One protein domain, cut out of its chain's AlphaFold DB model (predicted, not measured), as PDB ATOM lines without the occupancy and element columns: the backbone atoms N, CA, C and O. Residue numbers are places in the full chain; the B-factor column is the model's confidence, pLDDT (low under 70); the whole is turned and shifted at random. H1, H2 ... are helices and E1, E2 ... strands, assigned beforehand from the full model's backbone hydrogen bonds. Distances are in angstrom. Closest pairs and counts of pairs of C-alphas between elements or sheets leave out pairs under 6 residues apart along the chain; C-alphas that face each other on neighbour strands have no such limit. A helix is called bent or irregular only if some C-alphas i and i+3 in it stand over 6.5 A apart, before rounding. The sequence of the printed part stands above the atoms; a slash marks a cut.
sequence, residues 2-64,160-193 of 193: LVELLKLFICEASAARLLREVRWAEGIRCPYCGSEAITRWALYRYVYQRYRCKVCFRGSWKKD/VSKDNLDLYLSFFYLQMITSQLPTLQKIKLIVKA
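AT A GLANCE: This is residues 2 to 64 and 160 to 193 of the 193 residues of the protein "IS1595 family transposase" of Nitrososphaeria archaeon (UniProt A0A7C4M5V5). Two helices, H2 and the long H3, run lengthwise near each other, with short H1 and H4 at one end and the hairpin E1 and E2 toward the other. The 97 printed residues, in order H1 H2 E1 E2 H3 H4, are of mixed class, with one antiparallel sheet, E1 - E2. The whole is loose, radius of gyration of the C-alphas 15.9 A, spanning 47 by 25 by 24 A.

IN THESE COORDINATES: Find C-alpha 2 at (216.512, 181.912, 152.371), where H1, residues 2 to 10, begins. Next come H2, 12 to 23, E1, 38 to 44, 16.8 A long, and E2, 48 to 53. H3, 162 to 180, is 28.0 A long and irregular: C-alphas 163 and 166 are 7.4 A apart. H4, 183 to 191, ends at (218.832, 185.699, 144.401).

HOW THE PARTS SIT: H1 touches H2 only at the corner, closest C-alphas Leu 8 and Ala 15, 4.6 A. H1 touches residues 174 to 179 of H3, about perpendicular at 79 degrees, closest C-alphas Phe 9 and Gln 175, 5.5 A. H4 is close but not clearly touching H1, closest C-alphas Leu 6 and Lys 186, 7.4 A. In the hairpin, N 39 and O 52 are 2.8 A apart. Every O i to N i+4 pair is within hydrogen-bond range in H2 and H4, 4 of 5 in H1, 12 of 15 in H3.

THE WHOLE: Residues 65 to 159 are not printed; C-alphas 64 and 160 are 8.4 A apart. The link H2 to E1 is long. Look for pLDDT under 70 in residues 2 to 10, 57 to 64 and 189 to 193.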
ATOM      1  N   LEU A   2     217.375 182.104 153.556       60.34
ATOM      2  CA  LEU A   2     216.512 181.912 152.371       60.34
ATOM      3  C   LEU A   2     215.150 181.245 152.667       60.34
ATOM      4  O   LEU A   2     214.129 181.645 152.123       60.34
ATOM      5  N   VAL A   3     215.120 180.247 153.558       60.72
ATOM      6  CA  VAL A   3     213.884 179.529 153.935       60.72
ATOM      7  C   VAL A   3     212.888 180.444 154.657       60.72
ATOM      8  O   VAL A   3     211.692 180.376 154.395       60.72
ATOM      9  N   GLU A   4     213.374 181.334 155.525       62.03
ATOM     10  CA  GLU A   4     212.533 182.326 156.210       62.03
ATOM     11  C   GLU A   4     211.966 183.350 155.220       62.03
ATOM     12  O   GLU A   4     210.773 183.634 155.263       62.03
ATOM     13  N   LEU A   5     212.773 183.809 154.257       65.00
ATOM     14  CA  LEU A   5     212.310 184.659 153.154       65.00
ATOM     15  C   LEU A   5     211.236 183.967 152.300       65.00
ATOM     16  O   LEU A   5     210.221 184.572 151.974       65.00
ATOM     17  N   LEU A   6     211.404 182.680 151.988       65.19
ATOM     18  CA  LEU A   6     210.414 181.915 151.225       65.19
ATOM     19  C   LEU A   6     209.089 181.738 151.981       65.19
ATOM     20  O   LEU A   6     208.025 181.801 151.360       65.19
ATOM     21  N   LYS A   7     209.121 181.575 153.311       68.06
ATOM     22  CA  LYS A   7     207.901 181.500 154.136       68.06
ATOM     23  C   LYS A   7     207.052 182.770 154.039       68.06
ATOM     24  O   LYS A   7     205.830 182.667 154.122       68.06
ATOM     25  N   LEU A   8     207.657 183.937 153.808       67.12
ATOM     26  CA  LEU A   8     206.930 185.203 153.618       67.12
ATOM     27  C   LEU A   8     206.029 185.178 152.379       67.12
ATOM     28  O   LEU A   8     204.925 185.715 152.401       67.12
ATOM     29  N   PHE A   9     206.478 184.518 151.313       67.44
ATOM     30  CA  PHE A   9     205.732 184.415 150.057       67.44
ATOM     31  C   PHE A   9     204.699 183.285 150.056       67.44
ATOM     32  O   PHE A   9     203.785 183.285 149.239       67.44
ATOM     33  N   ILE A  10     204.849 182.302 150.946       67.31
ATOM     34  CA  ILE A  10     204.041 181.073 150.934       67.31
ATOM     35  C   ILE A  10     202.972 181.079 152.035       67.31
ATOM     36  O   ILE A  10     201.910 180.488 151.860       67.31
ATOM     37  N   CYS A  11     203.215 181.741 153.169       78.12
ATOM     38  CA  CYS A  11     202.348 181.666 154.343       78.12
ATOM     39  C   CYS A  11     201.783 183.043 154.721       78.12
ATOM     40  O   CYS A  11     202.527 183.919 155.165       78.12
ATOM     41  N   GLU A  12     200.452 183.203 154.642       79.94
ATOM     42  CA  GLU A  12     199.734 184.418 155.080       79.94
ATOM     43  C   GLU A  12     200.124 184.814 156.512       79.94
ATOM     44  O   GLU A  12     200.404 185.980 156.779       79.94
ATOM     45  N   ALA A  13     200.231 183.841 157.423       82.75
ATOM     46  CA  ALA A  13     200.590 184.105 158.811       82.75
ATOM     47  C   ALA A  13     202.022 184.639 158.974       82.75
ATOM     48  O   ALA A  13     202.250 185.551 159.770       82.75
ATOM     49  N   SER A  14     202.975 184.116 158.196       83.19
ATOM     50  CA  SER A  14     204.371 184.577 158.226       83.19
ATOM     51  C   SER A  14     204.501 185.982 157.645       83.19
ATOM     52  O   SER A  14     205.127 186.845 158.254       83.19
ATOM     53  N   ALA A  15     203.836 186.240 156.520       82.50
ATOM     54  CA  ALA A  15     203.727 187.570 155.933       82.50
ATOM     55  C   ALA A  15     203.082 188.587 156.884       82.50
ATOM     56  O   ALA A  15     203.610 189.678 157.091       82.50
ATOM     57  N   ALA A  16     201.960 188.224 157.508       84.81
ATOM     58  CA  ALA A  16     201.264 189.099 158.438       84.81
ATOM     59  C   ALA A  16     202.076 189.389 159.702       84.81
ATOM     60  O   ALA A  16     201.958 190.477 160.271       84.81
ATOM     61  N   ARG A  17     202.904 188.433 160.138       85.56
ATOM     62  CA  ARG A  17     203.874 188.629 161.216       85.56
ATOM     63  C   ARG A  17     204.966 189.611 160.798       85.56
ATOM     64  O   ARG A  17     205.158 190.586 161.514       85.56
ATOM     65  N   LEU A  18     205.592 189.426 159.635       84.00
ATOM     66  CA  LEU A  18     206.623 190.346 159.151       84.00
ATOM     67  C   LEU A  18     206.088 191.770 158.990       84.00
ATOM     68  O   LEU A  18     206.682 192.708 159.505       84.00
ATOM     69  N   LEU A  19     204.937 191.947 158.333       84.94
ATOM     70  CA  LEU A  19     204.335 193.275 158.173       84.94
ATOM     71  C   LEU A  19     204.058 193.942 159.524       84.94
ATOM     72  O   LEU A  19     204.129 195.160 159.637       84.94
ATOM     73  N   ARG A  20     203.740 193.157 160.559       85.94
ATOM     74  CA  ARG A  20     203.563 193.664 161.920       85.94
ATOM     75  C   ARG A  20     204.895 194.059 162.558       85.94
ATOM     76  O   ARG A  20     204.933 195.095 163.208       85.94
ATOM     77  N   GLU A  21     205.936 193.247 162.396       86.19
ATOM     78  CA  GLU A  21     207.290 193.528 162.893       86.19
ATOM     79  C   GLU A  21     207.852 194.799 162.244       86.19
ATOM     80  O   GLU A  21     208.300 195.686 162.957       86.19
ATOM     81  N   VAL A  22     207.716 194.947 160.922       85.38
ATOM     82  CA  VAL A  22     208.127 196.154 160.188       85.38
ATOM     83  C   VAL A  22     207.312 197.369 160.628       85.38
ATOM     84  O   VAL A  22     207.876 198.406 160.960       85.38
ATOM     85  N   ARG A  23     205.979 197.245 160.691       84.31
ATOM     86  CA  ARG A  23     205.090 198.350 161.084       84.31
ATOM     87  C   ARG A  23     205.376 198.883 162.490       84.31
ATOM     88  O   ARG A  23     205.133 200.057 162.744       84.31
ATOM     89  N   TRP A  24     205.814 198.020 163.404       86.25
ATOM     90  CA  TRP A  24     206.025 198.350 164.816       86.25
ATOM     91  C   TRP A  24     207.485 198.227 165.251       86.25
ATOM     92  O   TRP A  24     207.739 198.042 166.442       86.25
ATOM     93  N   ALA A  25     208.431 198.326 164.313       87.69
ATOM     94  CA  ALA A  25     209.859 198.187 164.594       87.69
ATOM     95  C   ALA A  25     210.349 199.207 165.639       87.69
ATOM     96  O   ALA A  25     211.145 198.872 166.509       87.69
ATOM     97  N   GLU A  26     209.795 200.421 165.607       89.00
ATOM     98  CA  GLU A  26     210.104 201.525 166.529       89.00
ATOM     99  C   GLU A  26     209.089 201.645 167.685       89.00
ATOM    100  O   GLU A  26     208.939 202.691 168.321       89.00
ATOM    101  N   GLY A  27     208.348 200.568 167.954       89.50
ATOM    102  CA  GLY A  27     207.285 200.537 168.951       89.50
ATOM    103  C   GLY A  27     205.891 200.799 168.377       89.50
ATOM    104  O   GLY A  27     205.693 201.226 167.238       89.50
ATOM    105  N   ILE A  28     204.874 200.480 169.179       88.88
ATOM    106  CA  ILE A  28     203.478 200.485 168.737       88.88
ATOM    107  C   ILE A  28     202.880 201.882 168.921       88.88
ATOM    108  O   ILE A  28     202.595 202.302 170.040       88.88
ATOM    109  N   ARG A  29     202.616 202.576 167.811       88.88
ATOM    110  CA  ARG A  29     202.033 203.930 167.787       88.88
ATOM    111  C   ARG A  29     200.761 203.983 166.952       88.88
ATOM    112  O   ARG A  29     200.567 203.225 166.014       88.88
ATOM    113  N   CYS A  30     199.839 204.886 167.240       84.44
ATOM    114  CA  CYS A  30     198.694 205.069 166.355       84.44
ATOM    115  C   CYS A  30     199.189 205.635 165.012       84.44
ATOM    116  O   CYS A  30     199.754 206.724 165.029       84.44
ATOM    117  N   PRO A  31     198.931 205.000 163.850       79.19
ATOM    118  CA  PRO A  31     199.364 205.559 162.565       79.19
ATOM    119  C   PRO A  31     198.607 206.846 162.200       79.19
ATOM    120  O   PRO A  31     198.958 207.505 161.235       79.19
ATOM    121  N   TYR A  32     197.557 207.188 162.956       76.31
ATOM    122  CA  TYR A  32     196.724 208.364 162.719       76.31
ATOM    123  C   TYR A  32     197.102 209.554 163.595       76.31
ATOM    124  O   TYR A  32     197.210 210.668 163.105       76.31
ATOM    125  N   CYS A  33     197.244 209.338 164.906       82.56
ATOM    126  CA  CYS A  33     197.495 210.421 165.863       82.56
ATOM    127  C   CYS A  33     198.857 210.320 166.554       82.56
ATOM    128  O   CYS A  33     199.103 211.055 167.502       82.56
ATOM    129  N   GLY A  34     199.699 209.356 166.176       85.75
ATOM    130  CA  GLY A  34     201.010 209.121 166.790       85.75
ATOM    131  C   GLY A  34     200.972 208.592 168.229       85.75
ATOM    132  O   GLY A  34     202.000 208.166 168.739       85.75
ATOM    133  N   SER A  35     199.804 208.572 168.882       89.25
ATOM    134  CA  SER A  35     199.671 208.182 170.287       89.25
ATOM    135  C   SER A  35     200.157 206.757 170.550       89.25
ATOM    136  O   SER A  35     199.736 205.811 169.884       89.25
ATOM    137  N   GLU A  36     200.965 206.605 171.593       92.44
ATOM    138  CA  GLU A  36     201.428 205.320 172.127       92.44
ATOM    139  C   GLU A  36     200.378 204.626 173.006       92.44
ATOM    140  O   GLU A  36     200.548 203.474 173.400       92.44
ATOM    141  N   ALA A  37     199.249 205.287 173.295       91.38
ATOM    142  CA  ALA A  37     198.165 204.725 174.092       91.38
ATOM    143  C   ALA A  37     197.376 203.684 173.278       91.38
ATOM    144  O   ALA A  37     196.229 203.900 172.875       91.38
ATOM    145  N   ILE A  38     198.006 202.543 173.006       88.62
ATOM    146  CA  ILE A  38     197.487 201.456 172.185       88.62
ATOM    147  C   ILE A  38     197.194 200.237 173.056       88.62
ATOM    148  O   ILE A  38     198.004 199.821 173.878       88.62
ATOM    149  N   THR A  39     196.030 199.619 172.862       87.94
ATOM    150  CA  THR A  39     195.705 198.320 173.453       87.94
ATOM    151  C   THR A  39     195.870 197.199 172.453       87.94
ATOM    152  O   THR A  39     195.487 197.314 171.284       87.94
ATOM    153  N   ARG A  40     196.376 196.067 172.946       85.81
ATOM    154  CA  ARG A  40     196.235 194.770 172.286       85.81
ATOM    155  C   ARG A  40     194.751 194.408 172.306       85.81
ATOM    156  O   ARG A  40     194.187 194.078 173.342       85.81
ATOM    157  N   TRP A  41     194.104 194.560 171.160       72.81
ATOM    158  CA  TRP A  41     192.700 194.231 170.943       72.81
ATOM    159  C   TRP A  41     192.561 192.762 170.530       72.81
ATOM    160  O   TRP A  41     193.509 192.186 170.003       72.81
ATOM    161  N   ALA A  42     191.380 192.173 170.730       78.19
ATOM    162  CA  ALA A  42     191.044 190.785 170.398       78.19
ATOM    163  C   ALA A  42     191.687 190.245 169.101       78.19
ATOM    164  O   ALA A  42     191.853 190.968 168.112       78.19
ATOM    165  N   LEU A  43     191.990 188.947 169.093       85.50
ATOM    166  CA  LEU A  43     192.594 188.257 167.954       85.50
ATOM    167  C   LEU A  43     191.596 188.124 166.794       85.50
ATOM    168  O   LEU A  43     190.417 187.838 166.996       85.50
ATOM    169  N   TYR A  44     192.059 188.311 165.559       84.31
ATOM    170  CA  TYR A  44     191.305 187.935 164.362       84.31
ATOM    171  C   TYR A  44     191.700 186.541 163.906       84.31
ATOM    172  O   TYR A  44     192.888 186.222 163.887       84.31
ATOM    173  N   ARG A  45     190.702 185.715 163.564       87.25
ATOM    174  CA  ARG A  45     190.893 184.289 163.243       87.25
ATOM    175  C   ARG A  45     191.775 183.571 164.280       87.25
ATOM    176  O   ARG A  45     192.574 182.721 163.923       87.25
ATOM    177  N   TYR A  46     191.683 183.980 165.549       86.25
ATOM    178  CA  TYR A  46     192.441 183.443 166.690       86.25
ATOM    179  C   TYR A  46     193.976 183.572 166.643       86.25
ATOM    180  O   TYR A  46     194.621 183.267 167.637       86.25
ATOM    181  N   VAL A  47     194.573 184.078 165.559       85.50
ATOM    182  CA  VAL A  47     196.042 184.138 165.394       85.50
ATOM    183  C   VAL A  47     196.576 185.551 165.152       85.50
ATOM    184  O   VAL A  47     197.743 185.852 165.411       85.50
ATOM    185  N   TYR A  48     195.728 186.466 164.678       85.62
ATOM    186  CA  TYR A  48     196.162 187.795 164.261       85.62
ATOM    187  C   TYR A  48     195.886 188.842 165.338       85.62
ATOM    188  O   TYR A  48     194.749 189.283 165.522       85.62
ATOM    189  N   GLN A  49     196.943 189.263 166.038       86.62
ATOM    190  CA  GLN A  49     196.880 190.337 167.030       86.62
ATOM    191  C   GLN A  49     196.432 191.650 166.386       86.62
ATOM    192  O   GLN A  49     197.097 192.171 165.490       86.62
ATOM    193  N   ARG A  50     195.330 192.209 166.893       81.88
ATOM    194  CA  ARG A  50     194.846 193.538 166.518       81.88
ATOM    195  C   ARG A  50     195.237 194.565 167.567       81.88
ATOM    196  O   ARG A  50     195.448 194.229 168.731       81.88
ATOM    197  N   TYR A  51     195.281 195.822 167.153       83.75
ATOM    198  CA  TYR A  51     195.604 196.951 168.015       83.75
ATOM    199  C   TYR A  51     194.487 197.996 167.957       83.75
ATOM    200  O   TYR A  51     193.837 198.160 166.920       83.75
ATOM    201  N   ARG A  52     194.227 198.682 169.072       82.44
ATOM    202  CA  ARG A  52     193.244 199.772 169.156       82.44
ATOM    203  C   ARG A  52     193.844 200.964 169.893       82.44
ATOM    204  O   ARG A  52     194.318 200.818 171.010       82.44
ATOM    205  N   CYS A  53     193.780 202.149 169.294       85.81
ATOM    206  CA  CYS A  53     194.168 203.384 169.972       85.81
ATOM    207  C   CYS A  53     193.108 203.797 171.002       85.81
ATOM    208  O   CYS A  53     191.915 203.764 170.697       85.81
ATOM    209  N   LYS A  54     193.549 204.187 172.200       87.38
ATOM    210  CA  LYS A  54     192.732 204.726 173.295       87.38
ATOM    211  C   LYS A  54     192.510 206.234 173.201       87.38
ATOM    212  O   LYS A  54     191.676 206.730 173.924       87.38
ATOM    213  N   VAL A  55     193.242 206.974 172.367       86.12
ATOM    214  CA  VAL A  55     193.044 208.433 172.250       86.12
ATOM    215  C   VAL A  55     191.972 208.737 171.220       86.12
ATOM    216  O   VAL A  55     190.939 209.306 171.542       86.12
ATOM    217  N   CYS A  56     192.166 208.292 169.978       80.56
ATOM    218  CA  CYS A  56     191.150 208.511 168.955       80.56
ATOM    219  C   CYS A  56     190.021 207.470 169.004       80.56
ATOM    220  O   CYS A  56     189.034 207.653 168.311       80.56
ATOM    221  N   PHE A  57     190.140 206.398 169.811       63.97
ATOM    222  CA  PHE A  57     189.180 205.291 170.048       63.97
ATOM    223  C   PHE A  57     188.669 204.502 168.825       63.97
ATOM    224  O   PHE A  57     188.180 203.377 169.008       63.97
ATOM    225  N   ARG A  58     188.811 205.061 167.619       58.19
ATOM    226  CA  ARG A  58     188.763 204.579 166.229       58.19
ATOM    227  C   ARG A  58     188.821 205.834 165.335       58.19
ATOM    228  O   ARG A  58     188.275 206.863 165.697       58.19
ATOM    229  N   GLY A  59     189.503 205.742 164.193       52.59
ATOM    230  CA  GLY A  59     189.967 206.895 163.413       52.59
ATOM    231  C   GLY A  59     188.922 207.949 163.037       52.59
ATOM    232  O   GLY A  59     187.783 207.635 162.688       52.59
ATOM    233  N   SER A  60     189.373 209.204 163.006       46.44
ATOM    234  CA  SER A  60     188.707 210.246 162.231       46.44
ATOM    235  C   SER A  60     189.683 211.276 161.643       46.44
ATOM    236  O   SER A  60     190.002 212.280 162.270       46.44
ATOM    237  N   TRP A  61     190.070 211.017 160.390       48.09
ATOM    238  CA  TRP A  61     189.871 211.870 159.207       48.09
ATOM    239  C   TRP A  61     189.040 210.971 158.261       48.09
ATOM    240  O   TRP A  61     189.464 209.863 157.948       48.09
ATOM    241  N   LYS A  62     187.764 211.296 158.021       50.75
ATOM    242  CA  LYS A  62     186.650 210.321 158.119       50.75
ATOM    243  C   LYS A  62     186.700 209.111 157.156       50.75
ATOM    244  O   LYS A  62     186.734 209.248 155.944       50.75
ATOM    245  N   LYS A  63     186.521 207.929 157.753       56.06
ATOM    246  CA  LYS A  63     186.348 206.575 157.194       56.06
ATOM    247  C   LYS A  63     187.582 205.804 156.738       56.06
ATOM    248  O   LYS A  63     187.485 204.592 156.846       56.06
ATOM    249  N   ASP A  64     188.685 206.416 156.303       66.00
ATOM    250  CA  ASP A  64     189.906 205.696 155.857       66.00
ATOM    251  C   ASP A  64     189.621 204.443 154.995       66.00
ATOM    252  O   ASP A  64     190.313 203.428 155.023       66.00
ATOM    253  N   VAL A 160     195.083 199.811 158.768       81.31
ATOM    254  CA  VAL A 160     196.011 200.259 157.729       81.31
ATOM    255  C   VAL A 160     195.654 201.714 157.441       81.31
ATOM    256  O   VAL A 160     194.500 201.977 157.114       81.31
ATOM    257  N   SER A 161     196.604 202.633 157.631       80.50
ATOM    258  CA  SER A 161     196.410 204.036 157.241       80.50
ATOM    259  C   SER A 161     196.310 204.129 155.723       80.50
ATOM    260  O   SER A 161     197.052 203.426 155.032       80.50
ATOM    261  N   LYS A 162     195.465 205.026 155.210       80.06
ATOM    262  CA  LYS A 162     195.436 205.393 153.787       80.06
ATOM    263  C   LYS A 162     196.821 205.696 153.201       80.06
ATOM    264  O   LYS A 162     197.071 205.313 152.066       80.06
ATOM    265  N   ASP A 163     197.718 206.289 153.991       82.00
ATOM    266  CA  ASP A 163     199.067 206.682 153.553       82.00
ATOM    267  C   ASP A 163     199.994 205.479 153.336       82.00
ATOM    268  O   ASP A 163     201.037 205.611 152.714       82.00
ATOM    269  N   ASN A 164     199.616 204.310 153.862       84.44
ATOM    270  CA  ASN A 164     200.349 203.060 153.686       84.44
ATOM    271  C   ASN A 164     199.590 202.061 152.800       84.44
ATOM    272  O   ASN A 164     200.073 200.949 152.583       84.44
ATOM    273  N   LEU A 165     198.363 202.374 152.364       87.44
ATOM    274  CA  LEU A 165     197.493 201.396 151.707       87.44
ATOM    275  C   LEU A 165     198.126 200.849 150.422       87.44
ATOM    276  O   LEU A 165     198.043 199.653 150.160       87.44
ATOM    277  N   ASP A 166     198.794 201.701 149.658       89.62
ATOM    278  CA  ASP A 166     199.561 201.355 148.463       89.62
ATOM    279  C   ASP A 166     200.667 200.318 148.735       89.62
ATOM    280  O   ASP A 166     200.799 199.348 147.983       89.62
ATOM    281  N   LEU A 167     201.409 200.452 149.839       89.19
ATOM    282  CA  LEU A 167     202.437 199.491 150.252       89.19
ATOM    283  C   LEU A 167     201.819 198.134 150.605       89.19
ATOM    284  O   LEU A 167     202.318 197.087 150.187       89.19
ATOM    285  N   TYR A 168     200.693 198.139 151.323       91.12
ATOM    286  CA  TYR A 168     199.955 196.915 151.646       91.12
ATOM    287  C   TYR A 168     199.417 196.225 150.387       91.12
ATOM    288  O   TYR A 168     199.537 195.008 150.267       91.12
ATOM    289  N   LEU A 169     198.864 196.978 149.432       93.38
ATOM    290  CA  LEU A 169     198.391 196.425 148.160       93.38
ATOM    291  C   LEU A 169     199.535 195.894 147.293       93.38
ATOM    292  O   LEU A 169     199.379 194.854 146.657       93.38
ATOM    293  N   SER A 170     200.691 196.558 147.305       90.31
ATOM    294  CA  SER A 170     201.895 196.093 146.608       90.31
ATOM    295  C   SER A 170     202.388 194.768 147.184       90.31
ATOM    296  O   SER A 170     202.693 193.834 146.443       90.31
ATOM    297  N   PHE A 171     202.399 194.648 148.513       89.50
ATOM    298  CA  PHE A 171     202.760 193.401 149.177       89.50
ATOM    299  C   PHE A 171     201.722 192.296 148.924       89.50
ATOM    300  O   PHE A 171     202.094 191.162 148.629       89.50
ATOM    301  N   PHE A 172     200.426 192.616 148.960       90.69
ATOM    302  CA  PHE A 172     199.364 191.677 148.591       90.69
ATOM    303  C   PHE A 172     199.539 191.152 147.160       90.69
ATOM    304  O   PHE A 172     199.527 189.942 146.939       90.69
ATOM    305  N   TYR A 173     199.769 192.048 146.196       90.56
ATOM    306  CA  TYR A 173     200.039 191.683 144.806       90.56
ATOM    307  C   TYR A 173     201.260 190.764 144.692       90.56
ATOM    308  O   TYR A 173     201.195 189.728 144.033       90.56
ATOM    309  N   LEU A 174     202.346 191.087 145.402       85.50
ATOM    310  CA  LEU A 174     203.547 190.259 145.458       85.50
ATOM    311  C   LEU A 174     203.245 188.840 145.971       85.50
ATOM    312  O   LEU A 174     203.747 187.860 145.418       85.50
ATOM    313  N   GLN A 175     202.390 188.695 146.985       85.88
ATOM    314  CA  GLN A 175     201.950 187.379 147.457       85.88
ATOM    315  C   GLN A 175     201.105 186.640 146.415       85.88
ATOM    316  O   GLN A 175     201.302 185.442 146.216       85.88
ATOM    317  N   MET A 176     200.200 187.331 145.715       85.75
ATOM    318  CA  MET A 176     199.372 186.720 144.671       85.75
ATOM    319  C   MET A 176     200.216 186.181 143.520       85.75
ATOM    320  O   MET A 176     200.068 185.009 143.171       85.75
ATOM    321  N   ILE A 177     201.148 186.978 142.990       83.00
ATOM    322  CA  ILE A 177     202.018 186.516 141.903       83.00
ATOM    323  C   ILE A 177     202.912 185.377 142.379       83.00
ATOM    324  O   ILE A 177     202.994 184.348 141.717       83.00
ATOM    325  N   THR A 178     203.526 185.502 143.561       80.44
ATOM    326  CA  THR A 178     204.465 184.484 144.037       80.44
ATOM    327  C   THR A 178     203.749 183.192 144.386       80.44
ATOM    328  O   THR A 178     204.286 182.139 144.077       80.44
ATOM    329  N   SER A 179     202.531 183.213 144.931       77.56
ATOM    330  CA  SER A 179     201.759 181.994 145.221       77.56
ATOM    331  C   SER A 179     201.599 181.069 144.005       77.56
ATOM    332  O   SER A 179     201.632 179.850 144.168       77.56
ATOM    333  N   GLN A 180     201.536 181.643 142.800       75.25
ATOM    334  CA  GLN A 180     201.395 180.925 141.531       75.25
ATOM    335  C   GLN A 180     202.737 180.441 140.956       75.25
ATOM    336  O   GLN A 180     202.761 179.618 140.043       75.25
ATOM    337  N   LEU A 181     203.867 180.927 141.482       76.88
ATOM    338  CA  LEU A 181     205.194 180.565 140.993       76.88
ATOM    339  C   LEU A 181     205.708 179.258 141.621       76.88
ATOM    340  O   LEU A 181     205.622 179.071 142.845       76.88
ATOM    341  N   PRO A 182     206.377 178.398 140.831       79.38
ATOM    342  CA  PRO A 182     207.177 177.302 141.365       79.38
ATOM    343  C   PRO A 182     208.272 177.814 142.312       79.38
ATOM    344  O   PRO A 182     208.827 178.898 142.112       79.38
ATOM    345  N   THR A 183     208.653 177.008 143.307       76.31
ATOM    346  CA  THR A 183     209.673 177.365 144.316       76.31
ATOM    347  C   THR A 183     210.971 177.886 143.697       76.31
ATOM    348  O   THR A 183     211.510 178.890 144.155       76.31
ATOM    349  N   LEU A 184     211.439 177.276 142.605       77.12
ATOM    350  CA  LEU A 184     212.650 177.710 141.906       77.12
ATOM    351  C   LEU A 184     212.539 179.143 141.354       77.12
ATOM    352  O   LEU A 184     213.507 179.899 141.400       77.12
ATOM    353  N   GLN A 185     211.369 179.538 140.846       76.00
ATOM    354  CA  GLN A 185     211.156 180.896 140.340       76.00
ATOM    355  C   GLN A 185     211.051 181.916 141.481       76.00
ATOM    356  O   GLN A 185     211.609 183.004 141.360       76.00
ATOM    357  N   LYS A 186     210.446 181.542 142.619       73.88
ATOM    358  CA  LYS A 186     210.471 182.363 143.845       73.88
ATOM    359  C   LYS A 186     211.904 182.641 144.301       73.88
ATOM    360  O   LYS A 186     212.243 183.779 144.596       73.88
ATOM    361  N   ILE A 187     212.761 181.616 144.303       71.94
ATOM    362  CA  ILE A 187     214.181 181.757 144.667       71.94
ATOM    363  C   ILE A 187     214.903 182.697 143.696       71.94
ATOM    364  O   ILE A 187     215.663 183.554 144.135       71.94
ATOM    365  N   LYS A 188     214.634 182.601 142.388       75.25
ATOM    366  CA  LYS A 188     215.227 183.506 141.389       75.25
ATOM    367  C   LYS A 188     214.872 184.979 141.619       75.25
ATOM    368  O   LYS A 188     215.707 185.819 141.315       75.25
ATOM    369  N   LEU A 189     213.687 185.292 142.149       69.94
ATOM    370  CA  LEU A 189     213.321 186.669 142.518       69.94
ATOM    371  C   LEU A 189     214.141 187.199 143.704       69.94
ATOM    372  O   LEU A 189     214.361 188.397 143.792       69.94
ATOM    373  N   ILE A 190     214.592 186.314 144.596       66.38
ATOM    374  CA  ILE A 190     215.365 186.669 145.796       66.38
ATOM    375  C   ILE A 190     216.863 186.771 145.479       66.38
ATOM    376  O   ILE A 190     217.542 187.643 146.001       66.38
ATOM    377  N   VAL A 191     217.384 185.868 144.642       66.44
ATOM    378  CA  VAL A 191     218.832 185.699 144.401       66.44
ATOM    379  C   VAL A 191     219.356 186.562 143.241       66.44
ATOM    380  O   VAL A 191     220.560 186.681 143.069       66.44
ATOM    381  N   LYS A 192     218.479 187.165 142.427       53.69
ATOM    382  CA  LYS A 192     218.881 188.076 141.336       53.69
ATOM    383  C   LYS A 192     219.062 189.545 141.761       53.69
ATOM    384  O   LYS A 192     219.230 190.383 140.877       53.69
ATOM    385  N   ALA A 193     218.992 189.846 143.059       45.84
ATOM    386  CA  ALA A 193     219.326 191.156 143.623       45.84
ATOM    387  C   ALA A 193     220.788 191.188 144.080       45.84
ATOM    388  O   ALA A 193     221.236 190.163 144.643       45.84
TER     389      ALA A 193